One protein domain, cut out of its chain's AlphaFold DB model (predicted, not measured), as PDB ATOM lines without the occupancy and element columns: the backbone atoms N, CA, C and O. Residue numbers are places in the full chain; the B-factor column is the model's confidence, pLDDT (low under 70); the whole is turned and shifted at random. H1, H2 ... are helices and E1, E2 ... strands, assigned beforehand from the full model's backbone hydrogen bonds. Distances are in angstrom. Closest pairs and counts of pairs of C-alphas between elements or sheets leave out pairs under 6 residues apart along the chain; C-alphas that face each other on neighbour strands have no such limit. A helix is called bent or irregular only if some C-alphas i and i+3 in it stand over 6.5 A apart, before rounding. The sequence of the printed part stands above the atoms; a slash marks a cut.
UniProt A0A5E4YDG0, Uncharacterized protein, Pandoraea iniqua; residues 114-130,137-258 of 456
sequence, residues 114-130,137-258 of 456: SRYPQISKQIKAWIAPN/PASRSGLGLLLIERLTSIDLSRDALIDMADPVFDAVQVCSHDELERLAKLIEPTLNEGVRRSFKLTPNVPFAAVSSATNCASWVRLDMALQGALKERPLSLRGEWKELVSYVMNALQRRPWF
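AT A GLANCE: This is residues 114 to 130 and 137 to 258 of the 456 residues of an uncharacterized protein of Pandoraea iniqua (UniProt A0A5E4YDG0). Three helices, H1, H2 and H3, stand side by side with their centres in a triangle at one end of the domain, and a helical hairpin, H5 and H6, reaches from H3 to the other end and folds back. The short strand E1 and part of the long unnamed stretch 154 to 176 lie in the middle between these two groups, with the short helix H4 at the margin. The printed part has 139 residues, with six named helices and one named strand in the order H1, H2, H3, H4, E1, H5, H6, and its class is mostly helix. It is compact, with a radius of gyration of the C-alphas of 14.6 A and spans of 44 by 31 by 26 A.

IN THESE COORDINATES: H1 is residues 117 to 127, 15.2 A long, beginning at C-alpha 117 (292.696, 252.586, 473.538). H2 is residues 138 to 153, 24.0 A. H3 is residues 177 to 190, 20.7 A; it is irregular, but only just, with C-alphas 186 and 189 6.8 A apart. H4 is residues 193 to 198, 9.2 A, and E1 is residues 200 to 202, 5.3 A. H5, residues 213 to 232, is the longest helix, 28.9 A, and begins at C-alpha 213 (293.203, 268.191, 458.940). H6 is residues 235 to 253, 27.4 A, ending at C-alpha 253 (281.431, 268.025, 451.046); it is irregular, with C-alphas 236 and 239 7.1 A apart.

HOW THE PARTS SIT: H1 and H2 touch at a shallow tilt of 14 degrees, opposite ways; their closest C-alphas, of Ile 127 and Ser 141, are 5.4 A apart. H1 also touches H3, at a shallow tilt of 32 degrees, opposite ways, with the C-alphas of Ile 119 and Ile 187 closest at 6.1 A. H2 and H3 are close but not clearly touching, the closest C-alphas being those of Arg 140 and Glu 179, 7.2 A apart. H5 touches H3 with residues 213 to 221 alone, at a steep tilt of 62 degrees; the C-alphas of Leu 180 and Ala 217 are closest, at 4.8 A. H5 and H6 form a helical hairpin, opposite ways at a shallow tilt of 16 degrees, with the C-alphas of Leu 230 and Arg 238 closest at 6.2 A. The closest C-alphas of E1 and H5, of Thr 202 and Val 220, are 6.2 A apart. E1 pairs with no named strand, but its residues 200 to 202 pair antiparallel with residues 205 to 206. H4 touches no helix. Every O i to N i+4 pair is within hydrogen-bond range in H1 and H5; the counts are 11 of 12 in H2, 8 of 10 in H3, 13 of 15 in H6 and 0 of 2 in H4, where 2 of 3 O i to N i+3 pairs are within range.

THE WHOLE: The two C-alphas farthest apart, of Asn 130 and Ser 236, are 47.2 A apart. Residues 131 to 136 are not printed, and C-alphas 130 and 137 are 12.0 A apart across this cut. The link from H2 to H3, 23 residues, is long. Mean pLDDT of the printed part is 70.7; 59 residues are under 70, among them 168 to 178, 225 to 248 and 250 to 258.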
ATOM      1  N   SER A 114     288.785 252.302 477.590       68.12
ATOM      2  CA  SER A 114     288.202 252.842 476.364       68.12
ATOM      3  C   SER A 114     288.206 251.773 475.275       68.12
ATOM      4  O   SER A 114     289.237 251.153 475.015       68.12
ATOM      5  N   ARG A 115     287.079 251.653 474.564       73.00
ATOM      6  CA  ARG A 115     286.925 250.803 473.372       73.00
ATOM      7  C   ARG A 115     287.951 251.102 472.272       73.00
ATOM      8  O   ARG A 115     288.206 250.252 471.426       73.00
ATOM      9  N   TYR A 116     288.556 252.291 472.301       80.44
ATOM     10  CA  TYR A 116     289.540 252.760 471.329       80.44
ATOM     11  C   TYR A 116     290.820 253.203 472.054       80.44
ATOM     12  O   TYR A 116     291.134 254.397 472.101       80.44
ATOM     13  N   PRO A 117     291.591 252.262 472.635       79.81
ATOM     14  CA  PRO A 117     292.696 252.586 473.538       79.81
ATOM     15  C   PRO A 117     293.818 253.369 472.844       79.81
ATOM     16  O   PRO A 117     294.480 254.183 473.483       79.81
ATOM     17  N   GLN A 118     294.003 253.185 471.532       83.69
ATOM     18  CA  GLN A 118     294.974 253.940 470.731       83.69
ATOM     19  C   GLN A 118     294.585 255.424 470.608       83.69
ATOM     20  O   GLN A 118     295.412 256.290 470.884       83.69
ATOM     21  N   ILE A 119     293.317 255.716 470.290       82.62
ATOM     22  CA  ILE A 119     292.776 257.085 470.223       82.62
ATOM     23  C   ILE A 119     292.799 257.722 471.619       82.62
ATOM     24  O   ILE A 119     293.326 258.817 471.801       82.62
ATOM     25  N   SER A 120     292.305 256.998 472.632       84.62
ATOM     26  CA  SER A 120     292.305 257.453 474.028       84.62
ATOM     27  C   SER A 120     293.719 257.782 474.521       84.62
ATOM     28  O   SER A 120     293.904 258.787 475.202       84.62
ATOM     29  N   LYS A 121     294.741 257.000 474.136       85.19
ATOM     30  CA  LYS A 121     296.149 257.277 474.461       85.19
ATOM     31  C   LYS A 121     296.655 258.577 473.827       85.19
ATOM     32  O   LYS A 121     297.324 259.337 474.522       85.19
ATOM     33  N   GLN A 122     296.329 258.854 472.561       84.69
ATOM     34  CA  GLN A 122     296.730 260.108 471.906       84.69
ATOM     35  C   GLN A 122     296.051 261.328 472.543       84.69
ATOM     36  O   GLN A 122     296.717 262.316 472.843       84.69
ATOM     37  N   ILE A 123     294.748 261.246 472.833       82.69
ATOM     38  CA  ILE A 123     294.015 262.341 473.490       82.69
ATOM     39  C   ILE A 123     294.526 262.553 474.925       82.69
ATOM     40  O   ILE A 123     294.743 263.694 475.326       82.69
ATOM     41  N   LYS A 124     294.825 261.478 475.673       83.69
ATOM     42  CA  LYS A 124     295.473 261.553 476.998       83.69
ATOM     43  C   LYS A 124     296.848 262.219 476.942       83.69
ATOM     44  O   LYS A 124     297.152 263.019 477.817       83.69
ATOM     45  N   ALA A 125     297.658 261.923 475.925       81.38
ATOM     46  CA  ALA A 125     298.950 262.578 475.722       81.38
ATOM     47  C   ALA A 125     298.803 264.065 475.349       81.38
ATOM     48  O   ALA A 125     299.628 264.875 475.752       81.38
ATOM     49  N   TRP A 126     297.741 264.438 474.628       79.31
ATOM     50  CA  TRP A 126     297.455 265.825 474.251       79.31
ATOM     51  C   TRP A 126     296.979 266.705 475.420       79.31
ATOM     52  O   TRP A 126     297.339 267.881 475.468       79.31
ATOM     53  N   ILE A 127     296.207 266.154 476.366       77.56
ATOM     54  CA  ILE A 127     295.796 266.878 477.587       77.56
ATOM     55  C   ILE A 127     296.816 266.806 478.727       77.56
ATOM     56  O   ILE A 127     296.671 267.527 479.715       77.56
ATOM     57  N   ALA A 128     297.811 265.921 478.637       72.75
ATOM     58  CA  ALA A 128     298.845 265.818 479.652       72.75
ATOM     59  C   ALA A 128     299.663 267.123 479.701       72.75
ATOM     60  O   ALA A 128     300.002 267.671 478.649       72.75
ATOM     61  N   PRO A 129     300.024 267.623 480.896       59.88
ATOM     62  CA  PRO A 129     300.964 268.726 480.991       59.88
ATOM     63  C   PRO A 129     302.314 268.263 480.439       59.88
ATOM     64  O   PRO A 129     302.981 267.405 481.023       59.88
ATOM     65  N   ASN A 130     302.729 268.842 479.311       54.19
ATOM     66  CA  ASN A 130     304.110 268.731 478.858       54.19
ATOM     67  C   ASN A 130     305.006 269.258 479.987       54.19
ATOM     68  O   ASN A 130     304.760 270.345 480.506       54.19
ATOM     69  N   PRO A 137     296.075 275.563 478.593       51.50
ATOM     70  CA  PRO A 137     294.914 276.442 478.610       51.50
ATOM     71  C   PRO A 137     293.660 275.617 478.899       51.50
ATOM     72  O   PRO A 137     293.474 274.538 478.333       51.50
ATOM     73  N   ALA A 138     292.799 276.131 479.781       50.47
ATOM     74  CA  ALA A 138     291.674 275.386 480.350       50.47
ATOM     75  C   ALA A 138     290.652 274.859 479.313       50.47
ATOM     76  O   ALA A 138     289.862 273.974 479.630       50.47
ATOM     77  N   SER A 139     290.685 275.358 478.072       50.34
ATOM     78  CA  SER A 139     289.924 274.820 476.936       50.34
ATOM     79  C   SER A 139     290.398 273.423 476.502       50.34
ATOM     80  O   SER A 139     289.572 272.540 476.261       50.34
ATOM     81  N   ARG A 140     291.720 273.188 476.466       53.28
ATOM     82  CA  ARG A 140     292.324 271.927 475.994       53.28
ATOM     83  C   ARG A 140     292.008 270.762 476.921       53.28
ATOM     84  O   ARG A 140     291.704 269.670 476.447       53.28
ATOM     85  N   SER A 141     292.052 270.994 478.233       60.12
ATOM     86  CA  SER A 141     291.680 269.977 479.222       60.12
ATOM     87  C   SER A 141     290.183 269.660 479.168       60.12
ATOM     88  O   SER A 141     289.827 268.489 479.264       60.12
ATOM     89  N   GLY A 142     289.320 270.656 478.931       68.88
ATOM     90  CA  GLY A 142     287.875 270.468 478.778       68.88
ATOM     91  C   GLY A 142     287.502 269.503 477.646       68.88
ATOM     92  O   GLY A 142     286.969 268.427 477.911       68.88
ATOM     93  N   LEU A 143     287.814 269.853 476.389       74.81
ATOM     94  CA  LEU A 143     287.438 269.019 475.237       74.81
ATOM     95  C   LEU A 143     288.064 267.619 475.318       74.81
ATOM     96  O   LEU A 143     287.373 266.622 475.121       74.81
ATOM     97  N   GLY A 144     289.362 267.517 475.623       76.69
ATOM     98  CA  GLY A 144     290.042 266.223 475.625       76.69
ATOM     99  C   GLY A 144     289.542 265.259 476.709       76.69
ATOM    100  O   GLY A 144     289.460 264.060 476.446       76.69
ATOM    101  N   LEU A 145     289.140 265.752 477.889       77.31
ATOM    102  CA  LEU A 145     288.523 264.913 478.925       77.31
ATOM    103  C   LEU A 145     287.150 264.384 478.491       77.31
ATOM    104  O   LEU A 145     286.914 263.180 478.592       77.31
ATOM    105  N   LEU A 146     286.292 265.245 477.935       79.56
ATOM    106  CA  LEU A 146     284.965 264.856 477.436       79.56
ATOM    107  C   LEU A 146     285.072 263.832 476.296       79.56
ATOM    108  O   LEU A 146     284.322 262.860 476.253       79.56
ATOM    109  N   LEU A 147     286.061 263.984 475.410       83.62
ATOM    110  CA  LEU A 147     286.349 263.006 474.358       83.62
ATOM    111  C   LEU A 147     286.836 261.660 474.914       83.62
ATOM    112  O   LEU A 147     286.449 260.616 474.391       83.62
ATOM    113  N   ILE A 148     287.660 261.645 475.968       83.12
ATOM    114  CA  ILE A 148     288.088 260.396 476.622       83.12
ATOM    115  C   ILE A 148     286.892 259.675 477.246       83.12
ATOM    116  O   ILE A 148     286.776 258.462 477.069       83.12
ATOM    117  N   GLU A 149     286.016 260.401 477.942       80.69
ATOM    118  CA  GLU A 149     284.789 259.859 478.533       80.69
ATOM    119  C   GLU A 149     283.870 259.283 477.449       80.69
ATOM    120  O   GLU A 149     283.495 258.109 477.505       80.69
ATOM    121  N   ARG A 150     283.607 260.058 476.392       81.62
ATOM    122  CA  ARG A 150     282.808 259.648 475.233       81.62
ATOM    123  C   ARG A 150     283.370 258.387 474.558       81.62
ATOM    124  O   ARG A 150     282.615 257.471 474.240       81.62
ATOM    125  N   LEU A 151     284.695 258.265 474.428       83.88
ATOM    126  CA  LEU A 151     285.378 257.072 473.895       83.88
ATOM    127  C   LEU A 151     285.316 255.825 474.804       83.88
ATOM    128  O   LEU A 151     285.843 254.774 474.419       83.88
ATOM    129  N   THR A 152     284.710 255.893 475.993       81.00
ATOM    130  CA  THR A 152     284.356 254.692 476.775       81.00
ATOM    131  C   THR A 152     282.982 254.130 476.400       81.00
ATOM    132  O   THR A 152     282.779 252.923 476.516       81.00
ATOM    133  N   SER A 153     282.064 254.967 475.898       78.94
ATOM    134  CA  SER A 153     280.645 254.628 475.726       78.94
ATOM    135  C   SER A 153     280.172 254.473 474.273       78.94
ATOM    136  O   SER A 153     279.211 253.740 474.048       78.94
ATOM    137  N   ILE A 154     280.840 255.085 473.287       81.69
ATOM    138  CA  ILE A 154     280.396 255.051 471.875       81.69
ATOM    139  C   ILE A 154     280.893 253.850 471.051       81.69
ATOM    140  O   ILE A 154     281.817 253.122 471.428       81.69
ATOM    141  N   ASP A 155     280.277 253.658 469.884       83.06
ATOM    142  CA  ASP A 155     280.753 252.834 468.771       83.06
ATOM    143  C   ASP A 155     281.106 253.733 467.571       83.06
ATOM    144  O   ASP A 155     280.234 254.215 466.855       83.06
ATOM    145  N   LEU A 156     282.403 253.920 467.302       78.00
ATOM    146  CA  LEU A 156     282.920 254.756 466.207       78.00
ATOM    147  C   LEU A 156     282.557 254.287 464.788       78.00
ATOM    148  O   LEU A 156     282.860 254.991 463.823       78.00
ATOM    149  N   SER A 157     281.942 253.111 464.633       74.38
ATOM    150  CA  SER A 157     281.386 252.668 463.350       74.38
ATOM    151  C   SER A 157     279.962 253.183 463.091       74.38
ATOM    152  O   SER A 157     279.477 253.082 461.963       74.38
ATOM    153  N   ARG A 158     279.295 253.736 464.115       79.38
ATOM    154  CA  ARG A 158     277.882 254.160 464.094       79.38
ATOM    155  C   ARG A 158     277.692 255.598 464.570       79.38
ATOM    156  O   ARG A 158     276.948 256.359 463.951       79.38
ATOM    157  N   ASP A 159     278.381 255.950 465.647       83.69
ATOM    158  CA  ASP A 159     278.230 257.195 466.386       83.69
ATOM    159  C   ASP A 159     279.259 258.241 465.942       83.69
ATOM    160  O   ASP A 159     280.363 257.923 465.491       83.69
ATOM    161  N   ALA A 160     278.912 259.515 466.120       86.44
ATOM    162  CA  ALA A 160     279.863 260.608 465.983       86.44
ATOM    163  C   ALA A 160     280.680 260.805 467.269       86.44
ATOM    164  O   ALA A 160     280.156 260.681 468.381       86.44
ATOM    165  N   LEU A 161     281.955 261.168 467.108       85.50
ATOM    166  CA  LEU A 161     282.847 261.476 468.227       85.50
ATOM    167  C   LEU A 161     282.393 262.726 469.005       85.50
ATOM    168  O   LEU A 161     282.392 262.717 470.233       85.50
ATOM    169  N   ILE A 162     282.000 263.776 468.285       85.12
ATOM    170  CA  ILE A 162     281.439 265.032 468.785       85.12
ATOM    171  C   ILE A 162     280.005 265.108 468.261       85.12
ATOM    172  O   ILE A 162     279.770 265.481 467.113       85.12
ATOM    173  N   ASP A 163     279.032 264.736 469.085       82.31
ATOM    174  CA  ASP A 163     277.620 264.955 468.778       82.31
ATOM    175  C   ASP A 163     277.125 266.104 469.645       82.31
ATOM    176  O   ASP A 163     277.019 265.957 470.863       82.31
ATOM    177  N   MET A 164     276.819 267.254 469.037       74.56
ATOM    178  CA  MET A 164     276.300 268.367 469.823       74.56
ATOM    179  C   MET A 164     274.936 268.025 470.421       74.56
ATOM    180  O   MET A 164     274.585 268.650 471.407       74.56
ATOM    181  N   ALA A 165     274.161 267.062 469.905       71.44
ATOM    182  CA  ALA A 165     272.889 266.669 470.516       71.44
ATOM    183  C   ALA A 165     273.046 265.995 471.895       71.44
ATOM    184  O   ALA A 165     272.074 265.943 472.652       71.44
ATOM    185  N   ASP A 166     274.242 265.514 472.239       74.19
ATOM    186  CA  ASP A 166     274.549 264.918 473.539       74.19
ATOM    187  C   ASP A 166     274.783 266.017 474.611       74.19
ATOM    188  O   ASP A 166     275.571 266.943 474.376       74.19
ATOM    189  N   PRO A 167     274.130 265.947 475.794       70.94
ATOM    190  CA  PRO A 167     274.350 266.880 476.905       70.94
ATOM    191  C   PRO A 167     275.811 267.010 477.363       70.94
ATOM    192  O   PRO A 167     276.210 268.070 477.841       70.94
ATOM    193  N   VAL A 168     276.641 265.975 477.176       68.88
ATOM    194  CA  VAL A 168     278.087 266.007 477.478       68.88
ATOM    195  C   VAL A 168     278.798 267.137 476.712       68.88
ATOM    196  O   VAL A 168     279.787 267.690 477.197       68.88
ATOM    197  N   PHE A 169     278.267 267.550 475.555       69.44
ATOM    198  CA  PHE A 169     278.817 268.623 474.725       69.44
ATOM    199  C   PHE A 169     278.145 269.998 474.931       69.44
ATOM    200  O   PHE A 169     278.491 270.949 474.227       69.44
ATOM    201  N   ASP A 170     277.248 270.170 475.914       62.69
ATOM    202  CA  ASP A 170     276.638 271.480 476.229       62.69
ATOM    203  C   ASP A 170     277.688 272.557 476.567       62.69
ATOM    204  O   ASP A 170     277.538 273.718 476.189       62.69
ATOM    205  N   ALA A 171     278.794 272.172 477.211       54.66
ATOM    206  CA  ALA A 171     279.900 273.068 477.560       54.66
ATOM    207  C   ALA A 171     280.914 273.308 476.415       54.66
ATOM    208  O   ALA A 171     281.870 274.063 476.587       54.66
ATOM    209  N   VAL A 172     280.743 272.660 475.256       57.28
ATOM    210  CA  VAL A 172     281.780 272.526 474.207       57.28
ATOM    211  C   VAL A 172     281.589 273.520 473.048       57.28
ATOM    212  O   VAL A 172     282.307 273.489 472.054       57.28
ATOM    213  N   GLN A 173     280.671 274.482 473.180       52.78
ATOM    214  CA  GLN A 173     280.402 275.498 472.147       52.78
ATOM    215  C   GLN A 173     281.614 276.391 471.782       52.78
ATOM    216  O   GLN A 173     281.574 277.080 470.764       52.78
ATOM    217  N   VAL A 174     282.696 276.376 472.572       53.94
ATOM    218  CA  VAL A 174     283.901 277.207 472.379       53.94
ATOM    219  C   VAL A 174     285.142 276.345 472.093       53.94
ATOM    220  O   VAL A 174     286.127 276.383 472.825       53.94
ATOM    221  N   CYS A 175     285.113 275.561 471.012       63.50
ATOM    222  CA  CYS A 175     286.318 274.917 470.471       63.50
ATOM    223  C   CYS A 175     287.020 275.820 469.451       63.50
ATOM    224  O   CYS A 175     286.401 276.297 468.495       63.50
ATOM    225  N   SER A 176     288.328 276.026 469.617       64.94
ATOM    226  CA  SER A 176     289.128 276.726 468.610       64.94
ATOM    227  C   SER A 176     289.389 275.845 467.381       64.94
ATOM    228  O   SER A 176     289.364 274.614 467.448       64.94
ATOM    229  N   HIS A 177     289.650 276.482 466.236       67.94
ATOM    230  CA  HIS A 177     290.003 275.769 465.002       67.94
ATOM    231  C   HIS A 177     291.317 274.984 465.173       67.94
ATOM    232  O   HIS A 177     291.345 273.793 464.876       67.94
ATOM    233  N   ASP A 178     292.335 275.589 465.793       65.56
ATOM    234  CA  ASP A 178     293.610 274.950 466.149       65.56
ATOM    235  C   ASP A 178     293.456 273.665 466.979       65.56
ATOM    236  O   ASP A 178     294.189 272.697 466.764       65.56
ATOM    237  N   GLU A 179     292.544 273.640 467.956       71.94
ATOM    238  CA  GLU A 179     292.290 272.451 468.782       71.94
ATOM    239  C   GLU A 179     291.664 271.326 467.952       71.94
ATOM    240  O   GLU A 179     292.097 270.180 468.057       71.94
ATOM    241  N   LEU A 180     290.709 271.657 467.077       75.75
ATOM    242  CA  LEU A 180     290.071 270.700 466.170       75.75
ATOM    243  C   LEU A 180     291.042 270.189 465.089       75.75
ATOM    244  O   LEU A 180     291.026 269.001 464.767       75.75
ATOM    245  N   GLU A 181     291.935 271.036 464.570       78.56
ATOM    246  CA  GLU A 181     292.956 270.627 463.597       78.56
ATOM    247  C   GLU A 181     293.984 269.694 464.245       78.56
ATOM    248  O   GLU A 181     294.339 268.658 463.673       78.56
ATOM    249  N   ARG A 182     294.446 270.019 465.460       79.62
ATOM    250  CA  ARG A 182     295.341 269.142 466.231       79.62
ATOM    251  C   ARG A 182     294.663 267.815 466.552       79.62
ATOM    252  O   ARG A 182     295.295 266.777 466.379       79.62
ATOM    253  N   LEU A 183     293.389 267.829 466.946       82.94
ATOM    254  CA  LEU A 183     292.607 266.616 467.183       82.94
ATOM    255  C   LEU A 183     292.528 265.746 465.920       82.94
ATOM    256  O   LEU A 183     292.809 264.551 465.991       82.94
ATOM    257  N   ALA A 184     292.234 266.333 464.757       82.38
ATOM    258  CA  ALA A 184     292.220 265.607 463.489       82.38
ATOM    259  C   ALA A 184     293.592 264.976 463.170       82.38
ATOM    260  O   ALA A 184     293.647 263.782 462.873       82.38
ATOM    261  N   LYS A 185     294.701 265.719 463.327       84.62
ATOM    262  CA  LYS A 185     296.074 265.200 463.131       84.62
ATOM    263  C   LYS A 185     296.464 264.096 464.120       84.62
ATOM    264  O   LYS A 185     297.230 263.208 463.759       84.62
ATOM    265  N   LEU A 186     295.969 264.147 465.358       83.50
ATOM    266  CA  LEU A 186     296.222 263.126 466.383       83.50
ATOM    267  C   LEU A 186     295.448 261.831 466.117       83.50
ATOM    268  O   LEU A 186     295.968 260.743 466.365       83.50
ATOM    269  N   ILE A 187     294.212 261.944 465.622       82.19
ATOM    270  CA  ILE A 187     293.351 260.792 465.351       82.19
ATOM    271  C   ILE A 187     293.725 260.122 464.023       82.19
ATOM    272  O   ILE A 187     293.802 258.896 463.989       82.19
ATOM    273  N   GLU A 188     294.015 260.885 462.960       82.38
ATOM    274  CA  GLU A 188     294.311 260.362 461.613       82.38
ATOM    275  C   GLU A 188     295.227 259.118 461.579       82.38
ATOM    276  O   GLU A 188     294.794 258.100 461.034       82.38
ATOM    277  N   PRO A 189     296.440 259.124 462.174       81.75
ATOM    278  CA  PRO A 189     297.361 257.986 462.103       81.75
ATOM    279  C   PRO A 189     296.929 256.775 462.946       81.75
ATOM    280  O   PRO A 189     297.546 255.717 462.848       81.75
ATOM    281  N   THR A 190     295.900 256.908 463.790       79.94
ATOM    282  CA  THR A 190     295.352 255.800 464.596       79.94
ATOM    283  C   THR A 190     294.172 255.091 463.931       79.94
ATOM    284  O   THR A 190     293.738 254.043 464.407       79.94
ATOM    285  N   LEU A 191     293.650 255.632 462.825       77.00
ATOM    286  CA  LEU A 191     292.548 255.029 462.082       77.00
ATOM    287  C   LEU A 191     293.084 254.079 461.008       77.00
ATOM    288  O   LEU A 191     293.768 254.495 460.074       77.00
ATOM    289  N   ASN A 192     292.708 252.804 461.089       77.38
ATOM    290  CA  ASN A 192     292.873 251.892 459.959       77.38
ATOM    291  C   ASN A 192     291.881 252.246 458.829       77.38
ATOM    292  O   ASN A 192     290.864 252.905 459.051       77.38
ATOM    293  N   GLU A 193     292.171 251.814 457.600       70.81
ATOM    294  CA  GLU A 193     291.433 252.264 456.409       70.81
ATOM    295  C   GLU A 193     289.927 251.938 456.453       70.81
ATOM    296  O   GLU A 193     289.107 252.717 455.967       70.81
ATOM    297  N   GLY A 194     289.561 250.815 457.083       70.25
ATOM    298  CA  GLY A 194     288.170 250.411 457.291       70.25
ATOM    299  C   GLY A 194     287.415 251.358 458.225       70.25
ATOM    300  O   GLY A 194     286.362 251.869 457.848       70.25
ATOM    301  N   VAL A 195     287.972 251.656 459.407       70.56
ATOM    302  CA  VAL A 195     287.347 252.590 460.360       70.56
ATOM    303  C   VAL A 195     287.386 254.022 459.827       70.56
ATOM    304  O   VAL A 195     286.410 254.742 459.997       70.56
ATOM    305  N   ARG A 196     288.440 254.439 459.108       74.12
ATOM    306  CA  ARG A 196     288.541 255.789 458.517       74.12
ATOM    307  C   ARG A 196     287.344 256.140 457.622       74.12
ATOM    308  O   ARG A 196     286.939 257.299 457.595       74.12
ATOM    309  N   ARG A 197     286.773 255.158 456.909       73.19
ATOM    310  CA  ARG A 197     285.612 255.349 456.017       73.19
ATOM    311  C   ARG A 197     284.279 255.492 456.761       73.19
ATOM    312  O   ARG A 197     283.416 256.214 456.274       73.19
ATOM    313  N   SER A 198     284.108 254.837 457.912       75.94
ATOM    314  CA  SER A 198     282.882 254.917 458.726       75.94
ATOM    315  C   SER A 198     282.935 255.977 459.830       75.94
ATOM    316  O   SER A 198     281.892 256.443 460.279       75.94
ATOM    317  N   PHE A 199     284.135 256.345 460.284       82.50
ATOM    318  CA  PHE A 199     284.347 257.226 461.427       82.50
ATOM    319  C   PHE A 199     283.862 258.650 461.145       82.50
ATOM    320  O   PHE A 199     284.255 259.288 460.164       82.50
ATOM    321  N   LYS A 200     283.026 259.152 462.051       86.19
ATOM    322  CA  LYS A 200     282.442 260.490 462.015       86.19
ATOM    323  C   LYS A 200     282.995 261.337 463.153       86.19
ATOM    324  O   LYS A 200     282.882 260.957 464.316       86.19
ATOM    325  N   LEU A 201     283.549 262.503 462.827       84.25
ATOM    326  CA  LEU A 201     283.923 263.478 463.855       84.25
ATOM    327  C   LEU A 201     282.683 264.162 464.413       84.25
ATOM    328  O   LEU A 201     282.559 264.270 465.622       84.25
ATOM    329  N   THR A 202     281.749 264.535 463.544       85.75
ATOM    330  CA  THR A 202     280.414 265.030 463.897       85.75
ATOM    331  C   THR A 202     279.359 264.290 463.067       85.75
ATOM    332  O   THR A 202     279.721 263.678 462.055       85.75
ATOM    333  N   PRO A 203     278.064 264.302 463.443       84.38
ATOM    334  CA  PRO A 203     277.005 263.569 462.740       84.38
ATOM    335  C   PRO A 203     277.020 263.667 461.206       84.38
ATOM    336  O   PRO A 203     276.732 262.662 460.536       84.38
ATOM    337  N   ASN A 204     277.405 264.830 460.659       81.69
ATOM    338  CA  ASN A 204     277.476 265.085 459.223       81.69
ATOM    339  C   ASN A 204     278.906 265.180 458.655       81.69
ATOM    340  O   ASN A 204     279.028 265.377 457.451       81.69
ATOM    341  N   VAL A 205     279.982 265.031 459.445       80.88
ATOM    342  CA  VAL A 205     281.382 265.098 458.957       80.88
ATOM    343  C   VAL A 205     282.089 263.747 459.123       80.88
ATOM    344  O   VAL A 205     282.641 263.457 460.194       80.88
ATOM    345  N   PRO A 206     282.104 262.899 458.076       82.38
ATOM    346  CA  PRO A 206     282.907 261.687 458.051       82.38
ATOM    347  C   PRO A 206     284.378 262.018 457.768       82.38
ATOM    348  O   PRO A 206     284.703 262.827 456.900       82.38
ATOM    349  N   PHE A 207     285.288 261.343 458.466       78.12
ATOM    350  CA  PHE A 207     286.730 261.605 458.401       78.12
ATOM    351  C   PHE A 207     287.324 261.357 457.006       78.12
ATOM    352  O   PHE A 207     288.269 262.025 456.593       78.12
ATOM    353  N   ALA A 208     286.758 260.407 456.256       72.19
ATOM    354  CA  ALA A 208     287.165 260.113 454.885       72.19
ATOM    355  C   ALA A 208     286.731 261.162 453.843       72.19
ATOM    356  O   ALA A 208     287.286 261.152 452.748       72.19
ATOM    357  N   ALA A 209     285.786 262.063 454.145       61.69
ATOM    358  CA  ALA A 209     285.377 263.107 453.197       61.69
ATOM    359  C   ALA A 209     286.364 264.284 453.122       61.69
ATOM    360  O   ALA A 209     286.155 265.197 452.325       61.69
ATOM    361  N   VAL A 210     287.423 264.292 453.942       63.72
ATOM    362  CA  VAL A 210     288.305 265.452 454.065       63.72
ATOM    363  C   VAL A 210     289.756 265.130 453.719       63.72
ATOM    364  O   VAL A 210     290.359 264.197 454.246       63.72
ATOM    365  N   SER A 211     290.319 265.949 452.829       65.50
ATOM    366  CA  SER A 211     291.675 265.835 452.285       65.50
ATOM    367  C   SER A 211     292.782 266.373 453.199       65.50
ATOM    368  O   SER A 211     293.947 266.045 452.993       65.50
ATOM    369  N   SER A 212     292.449 267.202 454.194       73.38
ATOM    370  CA  SER A 212     293.410 267.793 455.131       73.38
ATOM    371  C   SER A 212     292.803 267.997 456.522       73.38
ATOM    372  O   SER A 212     291.607 268.257 456.665       73.38
ATOM    373  N   ALA A 213     293.635 267.935 457.564       74.69
ATOM    374  CA  ALA A 213     293.203 268.191 458.940       74.69
ATOM    375  C   ALA A 213     292.657 269.620 459.150       74.69
ATOM    376  O   ALA A 213     291.706 269.803 459.906       74.69
ATOM    377  N   THR A 214     293.215 270.611 458.446       69.44
ATOM    378  CA  THR A 214     292.779 272.019 458.463       69.44
ATOM    379  C   THR A 214     291.360 272.173 457.933       69.44
ATOM    380  O   THR A 214     290.513 272.787 458.585       69.44
ATOM    381  N   ASN A 215     291.063 271.544 456.793       68.88
ATOM    382  CA  ASN A 215     289.707 271.526 456.254       68.88
ATOM    383  C   ASN A 215     288.788 270.763 457.217       68.88
ATOM    384  O   ASN A 215     287.664 271.188 457.458       68.88
ATOM    385  N   CYS A 216     289.280 269.686 457.835       74.94
ATOM    386  CA  CYS A 216     288.504 268.832 458.737       74.94
ATOM    387  C   CYS A 216     288.028 269.604 459.975       74.94
ATOM    388  O   CYS A 216     286.852 269.548 460.329       74.94
ATOM    389  N   ALA A 217     288.911 270.420 460.552       70.88
ATOM    390  CA  ALA A 217     288.580 271.359 461.616       70.88
ATOM    391  C   ALA A 217     287.519 272.389 461.197       70.88
ATOM    392  O   ALA A 217     286.600 272.666 461.968       70.88
ATOM    393  N   SER A 218     287.599 272.923 459.972       67.75
ATOM    394  CA  SER A 218     286.597 273.850 459.430       67.75
ATOM    395  C   SER A 218     285.224 273.185 459.263       67.75
ATOM    396  O   SER A 218     284.221 273.748 459.701       67.75
ATOM    397  N   TRP A 219     285.173 271.967 458.709       73.69
ATOM    398  CA  TRP A 219     283.943 271.179 458.561       73.69
ATOM    399  C   TRP A 219     283.292 270.855 459.905       73.69
ATOM    400  O   TRP A 219     282.098 271.083 460.081       73.69
ATOM    401  N   VAL A 220     284.078 270.350 460.862       76.50
ATOM    402  CA  VAL A 220     283.607 270.017 462.214       76.50
ATOM    403  C   VAL A 220     283.074 271.257 462.921       76.50
ATOM    404  O   VAL A 220     281.977 271.218 463.472       76.50
ATOM    405  N   ARG A 221     283.797 272.382 462.855       73.00
ATOM    406  CA  ARG A 221     283.360 273.642 463.467       73.00
ATOM    407  C   ARG A 221     282.060 274.166 462.849       73.00
ATOM    408  O   ARG A 221     281.214 274.662 463.588       73.00
ATOM    409  N   LEU A 222     281.884 274.034 461.531       70.06
ATOM    410  CA  LEU A 222     280.637 274.386 460.848       70.06
ATOM    411  C   LEU A 222     279.474 273.486 461.299       70.06
ATOM    412  O   LEU A 222     278.424 274.001 461.663       70.06
ATOM    413  N   ASP A 223     279.655 272.165 461.346       74.25
ATOM    414  CA  ASP A 223     278.600 271.235 461.780       74.25
ATOM    415  C   ASP A 223     278.228 271.441 463.263       74.25
ATOM    416  O   ASP A 223     277.049 271.479 463.612       74.25
ATOM    417  N   MET A 224     279.215 271.678 464.137       71.38
ATOM    418  CA  MET A 224     278.981 272.038 465.544       71.38
ATOM    419  C   MET A 224     278.187 273.344 465.683       71.38
ATOM    420  O   MET A 224     277.253 273.409 466.480       71.38
ATOM    421  N   ALA A 225     278.524 274.370 464.897       65.50
ATOM    422  CA  ALA A 225     277.801 275.639 464.850       65.50
ATOM    423  C   ALA A 225     276.341 275.462 464.396       65.50
ATOM    424  O   ALA A 225     275.413 275.950 465.045       65.50
ATOM    425  N   LEU A 226     276.133 274.710 463.313       65.88
ATOM    426  CA  LEU A 226     274.817 274.379 462.770       65.88
ATOM    427  C   LEU A 226     273.950 273.605 463.779       65.88
ATOM    428  O   LEU A 226     272.769 273.909 463.953       65.88
ATOM    429  N   GLN A 227     274.535 272.641 464.493       68.69
ATOM    430  CA  GLN A 227     273.844 271.876 465.535       68.69
ATOM    431  C   GLN A 227     273.639 272.672 466.838       68.69
ATOM    432  O   GLN A 227     272.665 272.441 467.555       68.69
ATOM    433  N   GLY A 228     274.509 273.639 467.138       63.62
ATOM    434  CA  GLY A 228     274.296 274.620 468.204       63.62
ATOM    435  C   GLY A 228     273.048 275.462 467.928       63.62
ATOM    436  O   GLY A 228     272.123 275.477 468.740       63.62
ATOM    437  N   ALA A 229     272.955 276.045 466.730       58.19
ATOM    438  CA  ALA A 229     271.771 276.786 466.292       58.19
ATOM    439  C   ALA A 229     270.492 275.920 466.296       58.19
ATOM    440  O   ALA A 229     269.418 276.407 466.650       58.19
ATOM    441  N   LEU A 230     270.593 274.624 465.965       61.62
ATOM    442  CA  LEU A 230     269.491 273.655 466.064       61.62
ATOM    443  C   LEU A 230     268.960 273.496 467.504       61.62
ATOM    444  O   LEU A 230     267.745 273.385 467.688       61.62
ATOM    445  N   LYS A 231     269.826 273.500 468.532       58.88
ATOM    446  CA  LYS A 231     269.392 273.420 469.944       58.88
ATOM    447  C   LYS A 231     268.533 274.610 470.354       58.88
ATOM    448  O   LYS A 231     267.554 274.431 471.076       58.88
ATOM    449  N   GLU A 232     268.859 275.800 469.869       56.44
ATOM    450  CA  GLU A 232     268.120 277.030 470.170       56.44
ATOM    451  C   GLU A 232     266.742 277.084 469.487       56.44
ATOM    452  O   GLU A 232     265.892 277.896 469.858       56.44
ATOM    453  N   ARG A 233     266.467 276.205 468.509       54.56
ATOM    454  CA  ARG A 233     265.155 276.138 467.850       54.56
ATOM    455  C   ARG A 233     264.100 275.406 468.697       54.56
ATOM    456  O   ARG A 233     264.424 274.419 469.373       54.56
ATOM    457  N   PRO A 234     262.818 275.824 468.605       50.78
ATOM    458  CA  PRO A 234     261.686 275.084 469.161       50.78
ATOM    459  C   PRO A 234     261.677 273.622 468.709       50.78
ATOM    460  O   PRO A 234     261.961 273.331 467.548       50.78
ATOM    461  N   LEU A 235     261.296 272.710 469.612       56.94
ATOM    462  CA  LEU A 235     261.289 271.258 469.372       56.94
ATOM    463  C   LEU A 235     260.567 270.853 468.077       56.94
ATOM    464  O   LEU A 235     261.046 269.966 467.378       56.94
ATOM    465  N   SER A 236     259.465 271.530 467.740       48.12
ATOM    466  CA  SER A 236     258.672 271.292 466.527       48.12
ATOM    467  C   SER A 236     259.449 271.477 465.221       48.12
ATOM    468  O   SER A 236     259.153 270.792 464.251       48.12
ATOM    469  N   LEU A 237     260.450 272.362 465.195       49.75
ATOM    470  CA  LEU A 237     261.232 272.677 463.994       49.75
ATOM    471  C   LEU A 237     262.552 271.891 463.919       49.75
ATOM    472  O   LEU A 237     263.232 271.915 462.896       49.75
ATOM    473  N   ARG A 238     262.944 271.176 464.985       61.06
ATOM    474  CA  ARG A 238     264.253 270.498 465.037       61.06
ATOM    475  C   ARG A 238     264.400 269.349 464.031       61.06
ATOM    476  O   ARG A 238     265.526 269.018 463.678       61.06
ATOM    477  N   GLY A 239     263.300 268.755 463.561       55.25
ATOM    478  CA  GLY A 239     263.331 267.753 462.488       55.25
ATOM    479  C   GLY A 239     263.807 268.357 461.165       55.25
ATOM    480  O   GLY A 239     264.875 268.005 460.674       55.25
ATOM    481  N   GLU A 240     263.063 269.343 460.664       51.91
ATOM    482  CA  GLU A 240     263.342 270.063 459.411       51.91
ATOM    483  C   GLU A 240     264.737 270.709 459.416       51.91
ATOM    484  O   GLU A 240     265.497 270.591 458.457       51.91
ATOM    485  N   TRP A 241     265.131 271.329 460.535       58.28
ATOM    486  CA  TRP A 241     266.474 271.894 460.673       58.28
ATOM    487  C   TRP A 241     267.577 270.829 460.662       58.28
ATOM    488  O   TRP A 241     268.641 271.078 460.101       58.28
ATOM    489  N   LYS A 242     267.363 269.641 461.242       62.66
ATOM    490  CA  LYS A 242     268.350 268.550 461.189       62.66
ATOM    491  C   LYS A 242     268.548 268.049 459.755       62.66
ATOM    492  O   LYS A 242     269.684 267.782 459.362       62.66
ATOM    493  N   GLU A 243     267.472 267.967 458.976       56.78
ATOM    494  CA  GLU A 243     267.526 267.634 457.548       56.78
ATOM    495  C   GLU A 243     268.260 268.719 456.748       56.78
ATOM    496  O   GLU A 243     269.177 268.390 455.994       56.78
ATOM    497  N   LEU A 244     267.961 270.003 456.986       57.06
ATOM    498  CA  LEU A 244     268.660 271.135 456.366       57.06
ATOM    499  C   LEU A 244     270.167 271.123 456.664       57.06
ATOM    500  O   LEU A 244     270.975 271.266 455.750       57.06
ATOM    501  N   VAL A 245     270.562 270.919 457.925       62.75
ATOM    502  CA  VAL A 245     271.979 270.843 458.319       62.75
ATOM    503  C   VAL A 245     272.677 269.675 457.620       62.75
ATOM    504  O   VAL A 245     273.765 269.849 457.072       62.75
ATOM    505  N   SER A 246     272.037 268.503 457.555       65.56
ATOM    506  CA  SER A 246     272.599 267.360 456.829       65.56
ATOM    507  C   SER A 246     272.716 267.634 455.326       65.56
ATOM    508  O   SER A 246     273.740 267.324 454.719       65.56
ATOM    509  N   TYR A 247     271.713 268.273 454.718       57.81
ATOM    510  CA  TYR A 247     271.730 268.671 453.311       57.81
ATOM    511  C   TYR A 247     272.867 269.654 452.999       57.81
ATOM    512  O   TYR A 247     273.658 269.393 452.094       57.81
ATOM    513  N   VAL A 248     273.010 270.726 453.790       60.44
ATOM    514  CA  VAL A 248     274.092 271.723 453.676       60.44
ATOM    515  C   VAL A 248     275.463 271.051 453.743       60.44
ATOM    516  O   VAL A 248     276.301 271.253 452.864       60.44
ATOM    517  N   MET A 249     275.692 270.213 454.756       70.00
ATOM    518  CA  MET A 249     276.987 269.561 454.962       70.00
ATOM    519  C   MET A 249     277.322 268.568 453.838       70.00
ATOM    520  O   MET A 249     278.450 268.569 453.344       70.00
ATOM    521  N   ASN A 250     276.343 267.788 453.364       66.06
ATOM    522  CA  ASN A 250     276.508 266.893 452.213       66.06
ATOM    523  C   ASN A 250     276.777 267.659 450.905       66.06
ATOM    524  O   ASN A 250     277.639 267.262 450.121       66.06
ATOM    525  N   ALA A 251     276.044 268.748 450.655       59.19
ATOM    526  CA  ALA A 251     276.190 269.580 449.461       59.19
ATOM    527  C   ALA A 251     277.588 270.200 449.367       59.19
ATOM    528  O   ALA A 251     278.224 270.172 448.312       59.19
ATOM    529  N   LEU A 252     278.079 270.717 450.492       63.03
ATOM    530  CA  LEU A 252     279.396 271.321 450.586       63.03
ATOM    531  C   LEU A 252     280.514 270.254 450.474       63.03
ATOM    532  O   LEU A 252     281.454 270.456 449.710       63.03
ATOM    533  N   GLN A 253     280.407 269.090 451.130       67.88
ATOM    534  CA  GLN A 253     281.431 268.025 451.046       67.88
ATOM    535  C   GLN A 253     281.625 267.444 449.636       67.88
ATOM    536  O   GLN A 253     282.705 266.951 449.313       67.88
ATOM    537  N   ARG A 254     280.613 267.531 448.763       64.50
ATOM    538  CA  ARG A 254     280.712 267.116 447.350       64.50
ATOM    539  C   ARG A 254     281.580 268.041 446.483       64.50
ATOM    540  O   ARG A 254     281.834 267.700 445.331       64.50
ATOM    541  N   ARG A 255     282.030 269.194 446.993       57.25
ATOM    542  CA  ARG A 255     282.881 270.163 446.280       57.25
ATOM    543  C   ARG A 255     284.289 270.174 446.923       57.25
ATOM    544  O   ARG A 255     284.503 270.874 447.909       57.25
ATOM    545  N   PRO A 256     285.270 269.409 446.401       47.38
ATOM    546  CA  PRO A 256     286.500 269.085 447.139       47.38
ATOM    547  C   PRO A 256     287.592 270.177 447.150       47.38
ATOM    548  O   PRO A 256     288.718 269.893 447.551       47.38
ATOM    549  N   TRP A 257     287.303 271.402 446.692       49.66
ATOM    550  CA  TRP A 257     288.304 272.463 446.438       49.66
ATOM    551  C   TRP A 257     288.153 273.692 447.361       49.66
ATOM    552  O   TRP A 257     288.516 274.807 446.982       49.66
ATOM    553  N   PHE A 258     287.544 273.534 448.538       50.78
ATOM    554  CA  PHE A 258     287.248 274.658 449.432       50.78
ATOM    555  C   PHE A 258     288.435 275.082 450.306       50.78
ATOM    556  O   PHE A 258     288.476 274.798 451.500       50.78
TER     557      PHE A 258